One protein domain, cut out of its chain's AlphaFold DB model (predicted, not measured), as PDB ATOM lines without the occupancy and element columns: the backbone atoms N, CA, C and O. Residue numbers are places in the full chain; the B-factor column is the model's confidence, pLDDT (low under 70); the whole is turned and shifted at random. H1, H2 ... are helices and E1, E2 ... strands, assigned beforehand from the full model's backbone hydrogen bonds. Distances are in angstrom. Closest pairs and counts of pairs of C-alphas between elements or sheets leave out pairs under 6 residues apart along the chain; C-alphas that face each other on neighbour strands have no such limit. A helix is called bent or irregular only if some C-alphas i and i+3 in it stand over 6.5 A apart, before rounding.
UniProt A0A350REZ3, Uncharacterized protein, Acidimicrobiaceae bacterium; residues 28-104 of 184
ATOM      1  N   VAL A  28     117.014  99.094 114.202       80.81
ATOM      2  CA  VAL A  28     117.287  99.824 115.438       80.81
ATOM      3  C   VAL A  28     118.762  99.764 115.790       80.81
ATOM      4  O   VAL A  28     119.440  98.775 115.525       80.81
ATOM      5  N   LYS A  29     119.263 100.837 116.391       82.81
ATOM      6  CA  LYS A  29     120.620 100.918 116.926       82.81
ATOM      7  C   LYS A  29     120.538 101.128 118.431       82.81
ATOM      8  O   LYS A  29     119.796 102.002 118.866       82.81
ATOM      9  N   ILE A  30     121.294 100.355 119.205       82.25
ATOM     10  CA  ILE A  30     121.400 100.548 120.657       82.25
ATOM     11  C   ILE A  30     122.204 101.825 120.920       82.25
ATOM     12  O   ILE A  30     123.248 102.042 120.303       82.25
ATOM     13  N   VAL A  31     121.694 102.685 121.799       79.75
ATOM     14  CA  VAL A  31     122.266 104.015 122.079       79.75
ATOM     15  C   VAL A  31     122.566 104.258 123.556       79.75
ATOM     16  O   VAL A  31     123.107 105.307 123.896       79.75
ATOM     17  N   GLY A  32     122.225 103.319 124.437       71.81
ATOM     18  CA  GLY A  32     122.422 103.472 125.874       71.81
ATOM     19  C   GLY A  32     122.773 102.166 126.569       71.81
ATOM     20  O   GLY A  32     122.462 101.084 126.073       71.81
ATOM     21  N   GLU A  33     123.403 102.306 127.732       73.19
ATOM     22  CA  GLU A  33     123.781 101.206 128.615       73.19
ATOM     23  C   GLU A  33     122.555 100.438 129.152       73.19
ATOM     24  O   GLU A  33     121.465 101.019 129.275       73.19
ATOM     25  N   PRO A  34     122.722  99.142 129.494       75.38
ATOM     26  CA  PRO A  34     121.651  98.346 130.074       75.38
ATOM     27  C   PRO A  34     121.162  98.968 131.371       75.38
ATOM     28  O   PRO A  34     121.940  99.369 132.234       75.38
ATOM     29  N   SER A  35     119.850  98.988 131.539       76.31
ATOM     30  CA  SER A  35     119.212  99.418 132.773       76.31
ATOM     31  C   SER A  35     118.301  98.318 133.298       76.31
ATOM     32  O   SER A  35     117.574  97.679 132.540       76.31
ATOM     33  N   VAL A  36     118.327  98.096 134.610       73.25
ATOM     34  CA  VAL A  36     117.463  97.106 135.263       73.25
ATOM     35  C   VAL A  36     116.008  97.562 135.158       73.25
ATOM     36  O   VAL A  36     115.686  98.713 135.479       73.25
ATOM     37  N   SER A  37     115.114  96.676 134.718       71.50
ATOM     38  CA  SER A  37     113.682  96.960 134.712       71.50
ATOM     39  C   SER A  37     113.171  97.070 136.147       71.50
ATOM     40  O   SER A  37     113.302  96.151 136.947       71.50
ATOM     41  N   SER A  38     112.526  98.189 136.473       65.62
ATOM     42  CA  SER A  38     111.839  98.364 137.762       65.62
ATOM     43  C   SER A  38     110.497  97.631 137.835       65.62
ATOM     44  O   SER A  38     109.901  97.562 138.906       65.62
ATOM     45  N   LYS A  39     109.996  97.128 136.700       63.78
ATOM     46  CA  LYS A  39     108.665  96.512 136.578       63.78
ATOM     47  C   LYS A  39     108.700  95.000 136.409       63.78
ATOM     48  O   LYS A  39     107.685  94.356 136.638       63.78
ATOM     49  N   ASP A  40     109.825  94.453 135.965       64.44
ATOM     50  CA  ASP A  40     109.949  93.043 135.615       64.44
ATOM     51  C   ASP A  40     111.274  92.544 136.196       64.44
ATOM     52  O   ASP A  40     112.351  92.888 135.711       64.44
ATOM     53  N   GLU A  41     111.191  91.788 137.288       67.31
ATOM     54  CA  GLU A  41     112.357  91.258 137.994       67.31
ATOM     55  C   GLU A  41     113.141  90.293 137.086       67.31
ATOM     56  O   GLU A  41     112.549  89.455 136.404       67.31
ATOM     57  N   GLY A  42     114.468  90.443 137.033       67.94
ATOM     58  CA  GLY A  42     115.344  89.660 136.148       67.94
ATOM     59  C   GLY A  42     115.399  90.136 134.688       67.94
ATOM     60  O   GLY A  42     116.070  89.508 133.869       67.94
ATOM     61  N   TRP A  43     114.727  91.243 134.352       74.25
ATOM     62  CA  TRP A  43     114.761  91.833 133.014       74.25
ATOM     63  C   TRP A  43     115.555  93.131 132.973       74.25
ATOM     64  O   TRP A  43     115.477  93.979 133.864       74.25
ATOM     65  N   TYR A  44     116.247  93.320 131.859       76.88
ATOM     66  CA  TYR A  44     117.026  94.506 131.553       76.88
ATOM     67  C   TYR A  44     116.462  95.153 130.293       76.88
ATOM     68  O   TYR A  44     115.861  94.483 129.448       76.88
ATOM     69  N   TYR A  45     116.608  96.469 130.178       79.00
ATOM     70  CA  TYR A  45     116.215  97.207 128.989       79.00
ATOM     71  C   TYR A  45     117.367  98.040 128.441       79.00
ATOM     72  O   TYR A  45     118.163  98.608 129.188       79.00
ATOM     73  N   PHE A  46     117.405  98.136 127.118       80.06
ATOM     74  CA  PHE A  46     118.352  98.943 126.364       80.06
ATOM     75  C   PHE A  46     117.605  99.978 125.547       80.06
ATOM     76  O   PHE A  46     116.664  99.639 124.827       80.06
ATOM     77  N   TRP A  47     118.043 101.231 125.623       78.50
ATOM     78  CA  TRP A  47     117.519 102.278 124.755       78.50
ATOM     79  C   TRP A  47     118.045 102.101 123.336       78.50
ATOM     80  O   TRP A  47     119.243 101.915 123.114       78.50
ATOM     81  N   ALA A  48     117.135 102.182 122.374       78.25
ATOM     82  CA  ALA A  48     117.412 102.025 120.965       78.25
ATOM     83  C   ALA A  48     116.723 103.115 120.132       78.25
ATOM     84  O   ALA A  48     115.600 103.548 120.407       78.25
ATOM     85  N   GLU A  49     117.400 103.526 119.065       80.31
ATOM     86  CA  GLU A  49     116.892 104.468 118.076       80.31
ATOM     87  C   GLU A  49     116.555 103.749 116.776       80.31
ATOM     88  O   GLU A  49     117.358 102.984 116.238       80.31
ATOM     89  N   HIS A  50     115.379 104.041 116.224       80.19
ATOM     90  CA  HIS A  50     115.028 103.583 114.889       80.19
ATOM     91  C   HIS A  50     115.826 104.330 113.820       80.19
ATOM     92  O   HIS A  50     115.778 105.555 113.736       80.19
ATOM     93  N   GLN A  51     116.458 103.581 112.921       81.50
ATOM     94  CA  GLN A  51     117.168 104.140 111.769       81.50
ATOM     95  C   GLN A  51     116.232 104.388 110.578       81.50
ATOM     96  O   GLN A  51     116.400 105.343 109.825       81.50
ATOM     97  N   ASN A  52     115.213 103.541 110.406       80.62
ATOM     98  CA  ASN A  52     114.313 103.565 109.248       80.62
ATOM     99  C   ASN A  52     112.869 103.979 109.587       80.62
ATOM    100  O   ASN A  52     111.959 103.807 108.776       80.62
ATOM    101  N   SER A  53     112.641 104.534 110.780       76.38
ATOM    102  CA  SER A  53     111.319 104.940 111.267       76.38
ATOM    103  C   SER A  53     111.410 106.219 112.098       76.38
ATOM    104  O   SER A  53     112.427 106.508 112.714       76.38
ATOM    105  N   LYS A  54     110.318 106.992 112.136       72.12
ATOM    106  CA  LYS A  54     110.205 108.225 112.940       72.12
ATOM    107  C   LYS A  54     109.840 107.971 114.408       72.12
ATOM    108  O   LYS A  54     109.556 108.923 115.134       72.12
ATOM    109  N   ARG A  55     109.752 106.708 114.828       68.75
ATOM    110  CA  ARG A  55     109.476 106.348 116.221       68.75
ATOM    111  C   ARG A  55     110.671 106.764 117.080       68.75
ATOM    112  O   ARG A  55     111.801 106.401 116.776       68.75
ATOM    113  N   LYS A  56     110.393 107.557 118.112       58.94
ATOM    114  CA  LYS A  56     111.368 108.011 119.106       58.94
ATOM    115  C   LYS A  56     111.248 107.147 120.354       58.94
ATOM    116  O   LYS A  56     110.159 106.640 120.614       58.94
ATOM    117  N   ASP A  57     112.349 107.032 121.088       59.59
ATOM    118  CA  ASP A  57     112.418 106.443 122.425       59.59
ATOM    119  C   ASP A  57     111.879 105.004 122.478       59.59
ATOM    120  O   ASP A  57     110.798 104.732 123.006       59.59
ATOM    121  N   TRP A  58     112.637 104.066 121.899       69.56
ATOM    122  CA  TRP A  58     112.331 102.638 121.979       69.56
ATOM    123  C   TRP A  58     113.265 101.950 122.973       69.56
ATOM    124  O   TRP A  58     114.452 102.251 123.026       69.56
ATOM    125  N   SER A  59     112.736 101.011 123.751       74.19
ATOM    126  CA  SER A  59     113.511 100.099 124.579       74.19
ATOM    127  C   SER A  59     113.365  98.650 124.111       74.19
ATOM    128  O   SER A  59     112.238  98.184 123.912       74.19
ATOM    129  N   ILE A  60     114.478  97.928 124.014       79.75
ATOM    130  CA  ILE A  60     114.508  96.473 123.815       79.75
ATOM    131  C   ILE A  60     114.707  95.817 125.176       79.75
ATOM    132  O   ILE A  60     115.577  96.245 125.931       79.75
ATOM    133  N   LEU A  61     113.905  94.801 125.490       79.38
ATOM    134  CA  LEU A  61     114.046  94.018 126.712       79.38
ATOM    135  C   LEU A  61     114.852  92.744 126.467       79.38
ATOM    136  O   LEU A  61     114.685  92.084 125.438       79.38
ATOM    137  N   CYS A  62     115.663  92.376 127.451       77.25
ATOM    138  CA  CYS A  62     116.433  91.142 127.464       77.25
ATOM    139  C   CYS A  62     116.509  90.546 128.873       77.25
ATOM    140  O   CYS A  62     116.270  91.233 129.872       77.25
ATOM    141  N   THR A  63     116.849  89.264 128.942       80.31
ATOM    142  CA  THR A  63     117.156  88.584 130.204       80.31
ATOM    143  C   THR A  63     118.595  88.860 130.635       80.31
ATOM    144  O   THR A  63     119.392  89.404 129.868       80.31
ATOM    145  N   GLU A  64     118.936  88.482 131.867       77.69
ATOM    146  CA  GLU A  64     120.293  88.613 132.414       77.69
ATOM    147  C   GLU A  64     121.355  87.905 131.557       77.69
ATOM    148  O   GLU A  64     122.393  88.482 131.253       77.69
ATOM    149  N   GLU A  65     121.049  86.701 131.070       77.88
ATOM    150  CA  GLU A  65     121.941  85.894 130.221       77.88
ATOM    151  C   GLU A  65     122.220  86.532 128.849       77.88
ATOM    152  O   GLU A  65     123.188  86.188 128.179       77.88
ATOM    153  N   GLN A  66     121.366  87.460 128.416       75.94
ATOM    154  CA  GLN A  66     121.464  88.114 127.112       75.94
ATOM    155  C   GLN A  66     122.208  89.452 127.169       75.94
ATOM    156  O   GLN A  66     122.524  90.003 126.116       75.94
ATOM    157  N   ILE A  67     122.490  89.995 128.360       79.19
ATOM    158  CA  ILE A  67     123.085  91.333 128.512       79.19
ATOM    159  C   ILE A  67     124.427  91.422 127.793       79.19
ATOM    160  O   ILE A  67     124.639  92.363 127.030       79.19
ATOM    161  N   ASP A  68     125.308  90.447 128.025       79.75
ATOM    162  CA  ASP A  68     126.678  90.468 127.509       79.75
ATOM    163  C   ASP A  68     126.691  90.550 125.980       79.75
ATOM    164  O   ASP A  68     127.403  91.372 125.401       79.75
ATOM    165  N   TRP A  69     125.805  89.788 125.331       82.88
ATOM    166  CA  TRP A  69     125.637  89.827 123.882       82.88
ATOM    167  C   TRP A  69     125.183  91.207 123.395       82.88
ATOM    168  O   TRP A  69     125.730  91.745 122.435       82.88
ATOM    169  N   VAL A  70     124.205  91.826 124.060       76.25
ATOM    170  CA  VAL A  70     123.700  93.151 123.658       76.25
ATOM    171  C   VAL A  70     124.765  94.231 123.826       76.25
ATOM    172  O   VAL A  70     124.864  95.136 122.994       76.25
ATOM    173  N   VAL A  71     125.571  94.139 124.885       78.62
ATOM    174  CA  VAL A  71     126.692  95.053 125.132       78.62
ATOM    175  C   VAL A  71     127.753  94.916 124.041       78.62
ATOM    176  O   VAL A  71     128.233  95.935 123.546       78.62
ATOM    177  N   GLU A  72     128.070  93.694 123.614       80.19
ATOM    178  CA  GLU A  72     128.965  93.436 122.480       80.19
ATOM    179  C   GLU A  72     128.415  94.060 121.186       80.19
ATOM    180  O   GLU A  72     129.086  94.879 120.557       80.19
ATOM    181  N   GLN A  73     127.140  93.816 120.853       79.31
ATOM    182  CA  GLN A  73     126.509  94.414 119.666       79.31
ATOM    183  C   GLN A  73     126.478  95.951 119.709       79.31
ATOM    184  O   GLN A  73     126.582  96.617 118.673       79.31
ATOM    185  N   MET A  74     126.340  96.536 120.904       78.81
ATOM    186  CA  MET A  74     126.425  97.982 121.103       78.81
ATOM    187  C   MET A  74     127.839  98.508 120.808       78.81
ATOM    188  O   MET A  74     127.968  99.518 120.110       78.81
ATOM    189  N   GLN A  75     128.886  97.836 121.301       79.69
ATOM    190  CA  GLN A  75     130.287  98.205 121.045       79.69
ATOM    191  C   GLN A  75     130.630  98.103 119.555       79.69
ATOM    192  O   GLN A  75     131.227  99.024 118.986       79.69
ATOM    193  N   ASP A  76     130.133  97.058 118.903       77.25
ATOM    194  CA  ASP A  76     130.310  96.809 117.473       77.25
ATOM    195  C   ASP A  76     129.450  97.723 116.583       77.25
ATOM    196  O   ASP A  76     129.547  97.691 115.356       77.25
ATOM    197  N   ASN A  77     128.626  98.596 117.183       75.19
ATOM    198  CA  ASN A  77     127.699  99.490 116.484       75.19
ATOM    199  C   ASN A  77     126.750  98.751 115.521       75.19
ATOM    200  O   ASN A  77     126.349  99.302 114.487       75.19
ATOM    201  N   VAL A  78     126.365  97.522 115.868       77.31
ATOM    202  CA  VAL A  78     125.518  96.670 115.033       77.31
ATOM    203  C   VAL A  78     124.091  97.213 114.979       77.31
ATOM    204  O   VAL A  78     123.535  97.728 115.951       77.31
ATOM    205  N   GLN A  79     123.491  97.115 113.794       81.31
ATOM    206  CA  GLN A  79     122.088  97.440 113.575       81.31
ATOM    207  C   GLN A  79     121.240  96.185 113.773       81.31
ATOM    208  O   GLN A  79     121.381  95.209 113.038       81.31
ATOM    209  N   LEU A  80     120.330  96.227 114.740       79.56
ATOM    210  CA  LEU A  80     119.409  95.135 115.015       79.56
ATOM    211  C   LEU A  80     118.160  95.263 114.142       79.56
ATOM    212  O   LEU A  80     117.672  96.360 113.871       79.56
ATOM    213  N   ILE A  81     117.623  94.122 113.723       80.12
ATOM    214  CA  ILE A  81     116.487  94.030 112.795       80.12
ATOM    215  C   ILE A  81     115.330  93.283 113.462       80.12
ATOM    216  O   ILE A  81     115.525  92.191 114.003       80.12
ATOM    217  N   GLU A  82     114.132  93.862 113.390       75.56
ATOM    218  CA  GLU A  82     112.882  93.258 113.863       75.56
ATOM    219  C   GLU A  82     112.575  91.956 113.107       75.56
ATOM    220  O   GLU A  82     112.649  91.900 111.880       75.56
ATOM    221  N   GLY A  83     112.215  90.906 113.842       68.38
ATOM    222  CA  GLY A  83     111.978  89.558 113.326       68.38
ATOM    223  C   GLY A  83     113.244  88.716 113.150       68.38
ATOM    224  O   GLY A  83     113.127  87.511 112.959       68.38
ATOM    225  N   THR A  84     114.434  89.319 113.244       73.81
ATOM    226  CA  THR A  84     115.721  88.603 113.217       73.81
ATOM    227  C   THR A  84     116.381  88.600 114.590       73.81
ATOM    228  O   THR A  84     116.724  87.548 115.104       73.81
ATOM    229  N   HIS A  85     116.534  89.776 115.200       77.62
ATOM    230  CA  HIS A  85     117.250  89.931 116.471       77.62
ATOM    231  C   HIS A  85     116.290  90.153 117.642       77.62
ATOM    232  O   HIS A  85     116.555  89.751 118.770       77.62
ATOM    233  N   PHE A  86     115.151  90.789 117.379       74.81
ATOM    234  CA  PHE A  86     114.132  91.065 118.383       74.81
ATOM    235  C   PHE A  86     112.739  90.946 117.775       74.81
ATOM    236  O   PHE A  86     112.554  91.146 116.575       74.81
ATOM    237  N   ALA A  87     111.748  90.638 118.603       77.88
ATOM    238  CA  ALA A  87     110.356  90.532 118.195       77.88
ATOM    239  C   ALA A  87     109.433  91.165 119.238       77.88
ATOM    240  O   ALA A  87     109.702  91.140 120.440       77.88
ATOM    241  N   ASP A  88     108.304  91.695 118.779       78.31
ATOM    242  CA  ASP A  88     107.251  92.179 119.663       78.31
ATOM    243  C   ASP A  88     106.526  90.987 120.313       78.31
ATOM    244  O   ASP A  88     105.670  90.338 119.707       78.31
ATOM    245  N   LYS A  89     106.858  90.695 121.574       73.12
ATOM    246  CA  LYS A  89     106.196  89.680 122.397       73.12
ATOM    247  C   LYS A  89     105.132  90.324 123.284       73.12
ATOM    248  O   LYS A  89     105.331  91.360 123.918       73.12
ATOM    249  N   ARG A  90     103.963  89.683 123.358       70.88
ATOM    250  CA  ARG A  90     102.893  90.080 124.281       70.88
ATOM    251  C   ARG A  90     103.156  89.454 125.647       70.88
ATOM    252  O   ARG A  90     102.897  88.271 125.843       70.88
ATOM    253  N   MET A  91     103.654  90.255 126.578       67.12
ATOM    254  CA  MET A  91     103.997  89.822 127.929       67.12
ATOM    255  C   MET A  91     102.816  90.033 128.878       67.12
ATOM    256  O   MET A  91     102.058  90.999 128.744       67.12
ATOM    257  N   ARG A  92     102.643  89.112 129.829       68.19
ATOM    258  CA  ARG A  92     101.650  89.236 130.899       68.19
ATOM    259  C   ARG A  92     102.304  89.933 132.090       68.19
ATOM    260  O   ARG A  92     103.237  89.401 132.671       68.19
ATOM    261  N   THR A  93     101.787  91.100 132.434       65.19
ATOM    262  CA  THR A  93     102.166  91.921 133.590       65.19
ATOM    263  C   THR A  93     101.024  91.944 134.613       65.19
ATOM    264  O   THR A  93      99.900  91.550 134.286       65.19
ATOM    265  N   GLU A  94     101.275  92.429 135.831       66.00
ATOM    266  CA  GLU A  94     100.242  92.573 136.876       66.00
ATOM    267  C   GLU A  94      99.052  93.433 136.409       66.00
ATOM    268  O   GLU A  94      97.897  93.093 136.661       66.00
ATOM    269  N   ASP A  95      99.327  94.465 135.605       69.38
ATOM    270  CA  ASP A  95      98.335  95.397 135.049       69.38
ATOM    271  C   ASP A  95      97.626  94.889 133.772       69.38
ATOM    272  O   ASP A  95      96.837  95.610 133.156       69.38
ATOM    273  N   GLY A  96      97.901  93.656 133.327       70.69
ATOM    274  CA  GLY A  96      97.313  93.064 132.119       70.69
ATOM    275  C   GLY A  96      98.348  92.617 131.088       70.69
ATOM    276  O   GLY A  96      99.415  92.129 131.438       70.69
ATOM    277  N   TYR A  97      98.036  92.727 129.795       66.38
ATOM    278  CA  TYR A  97      98.963  92.336 128.728       66.38
ATOM    279  C   TYR A  97      99.588  93.558 128.064       66.38
ATOM    280  O   TYR A  97      98.861  94.406 127.547       66.38
ATOM    281  N   VAL A  98     100.916  93.584 127.978       63.56
ATOM    282  CA  VAL A  98     101.673  94.641 127.302       63.56
ATOM    283  C   VAL A  98     102.483  94.021 126.169       63.56
ATOM    284  O   VAL A  98     103.182  93.030 126.365       63.56
ATOM    285  N   THR A  99     102.385  94.588 124.968       66.50
ATOM    286  CA  THR A  99     103.275  94.226 123.859       66.50
ATOM    287  C   THR A  99     104.594  94.954 124.044       66.50
ATOM    288  O   THR A  99     104.604  96.178 124.169       66.50
ATOM    289  N   ARG A 100     105.689  94.202 124.090       68.25
ATOM    290  CA  ARG A 100     107.035  94.728 124.276       68.25
ATOM    291  C   ARG A 100     107.991  94.065 123.305       68.25
ATOM    292  O   ARG A 100     107.799  92.912 122.936       68.25
ATOM    293  N   SER A 101     109.028  94.788 122.934       73.12
ATOM    294  CA  SER A 101     110.053  94.295 122.023       73.12
ATOM    295  C   SER A 101     111.100  93.566 122.840       73.12
ATOM    296  O   SER A 101     111.743  94.158 123.704       73.12
ATOM    297  N   VAL A 102     111.199  92.266 122.613       72.44
ATOM    298  CA  VAL A 102     112.044  91.351 123.375       72.44
ATOM    299  C   VAL A 102     113.061  90.758 122.415       72.44
ATOM    300  O   VAL A 102     112.704  90.432 121.278       72.44
ATOM    301  N   LEU A 103     114.315  90.621 122.843       76.31
ATOM    302  CA  LEU A 103     115.293  89.861 122.067       76.31
ATOM    303  C   LEU A 103     114.764  88.455 121.795       76.31
ATOM    304  O   LEU A 103     114.140  87.823 122.652       76.31
ATOM    305  N   ALA A 104     114.952  87.979 120.570       69.19
ATOM    306  CA  ALA A 104     114.500  86.647 120.215       69.19
ATOM    307  C   ALA A 104     115.279  85.617 121.059       69.19
ATOM    308  O   ALA A 104     116.497  85.546 120.983       69.19
TER     309      ALA A 104
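AT A GLANCE: This is residues 28 to 104 of the 184 residues of an uncharacterized protein of Acidimicrobiaceae bacterium (UniProt A0A350REZ3). A four-stranded sheet, curled like part of a barrel, has helix H1 over one face. The bent hairpin E5 and E6 packs on its edge strand E3 near Leu 61 and reaches away to a turn at residues 94 and 95, at one end of the longest axis. The 77 printed residues hold one named helix and six named strands, E1 E2 E3 H1 E4 E5 E6, in a mixed class. The antiparallel sheet has the order E3 E2 E1 E4, and the whole is compact, with a radius of gyration of the C-alphas of 12.1 A and spans of 35 by 27 by 20 A.

IN THESE COORDINATES: E1, residues 28 to 30, begins at C-alpha 28 (117.287, 99.824, 115.438). E2, residues 43 to 50, is 21.6 A long, and E3, residues 58 to 63, 17.0 A. H1, residues 64 to 75, is 17.9 A long and irregular, with C-alphas 65 and 68 7.1 A apart. E4 is residues 79 to 81. E5, residues 86 to 93, is 19.4 A long, and E6, residues 96 to 103, 20.8 A, ending at C-alpha 103 (115.293, 89.861, 122.067).

HOW THE PARTS SIT: E1 E2 E3 form a meander, each strand the antiparallel neighbour of the one before, with N 29 to O 49 at 2.9 A and N 46 to O 60 at 2.9 A. E4 pairs with E1, N 28 to O 80 at 2.8 A. H1 is on the sheet at a height of 8.3 A; 6 of its 8 O i to N i+4 pairs are within hydrogen-bond range. In the hairpin E5 and E6, N 89 and O 100 are 2.8 A apart. The closest C-alphas of E3 and E6, Leu 61 and Val 102, are 4.7 A apart.

THE WHOLE: C-alphas 76 and 95, the farthest apart, are 36.5 A apart. The printed part has no cut. The link E1 to E2 is long. Confidence is under 70 in 20 residues, among them 38 to 42 and 91 to 95.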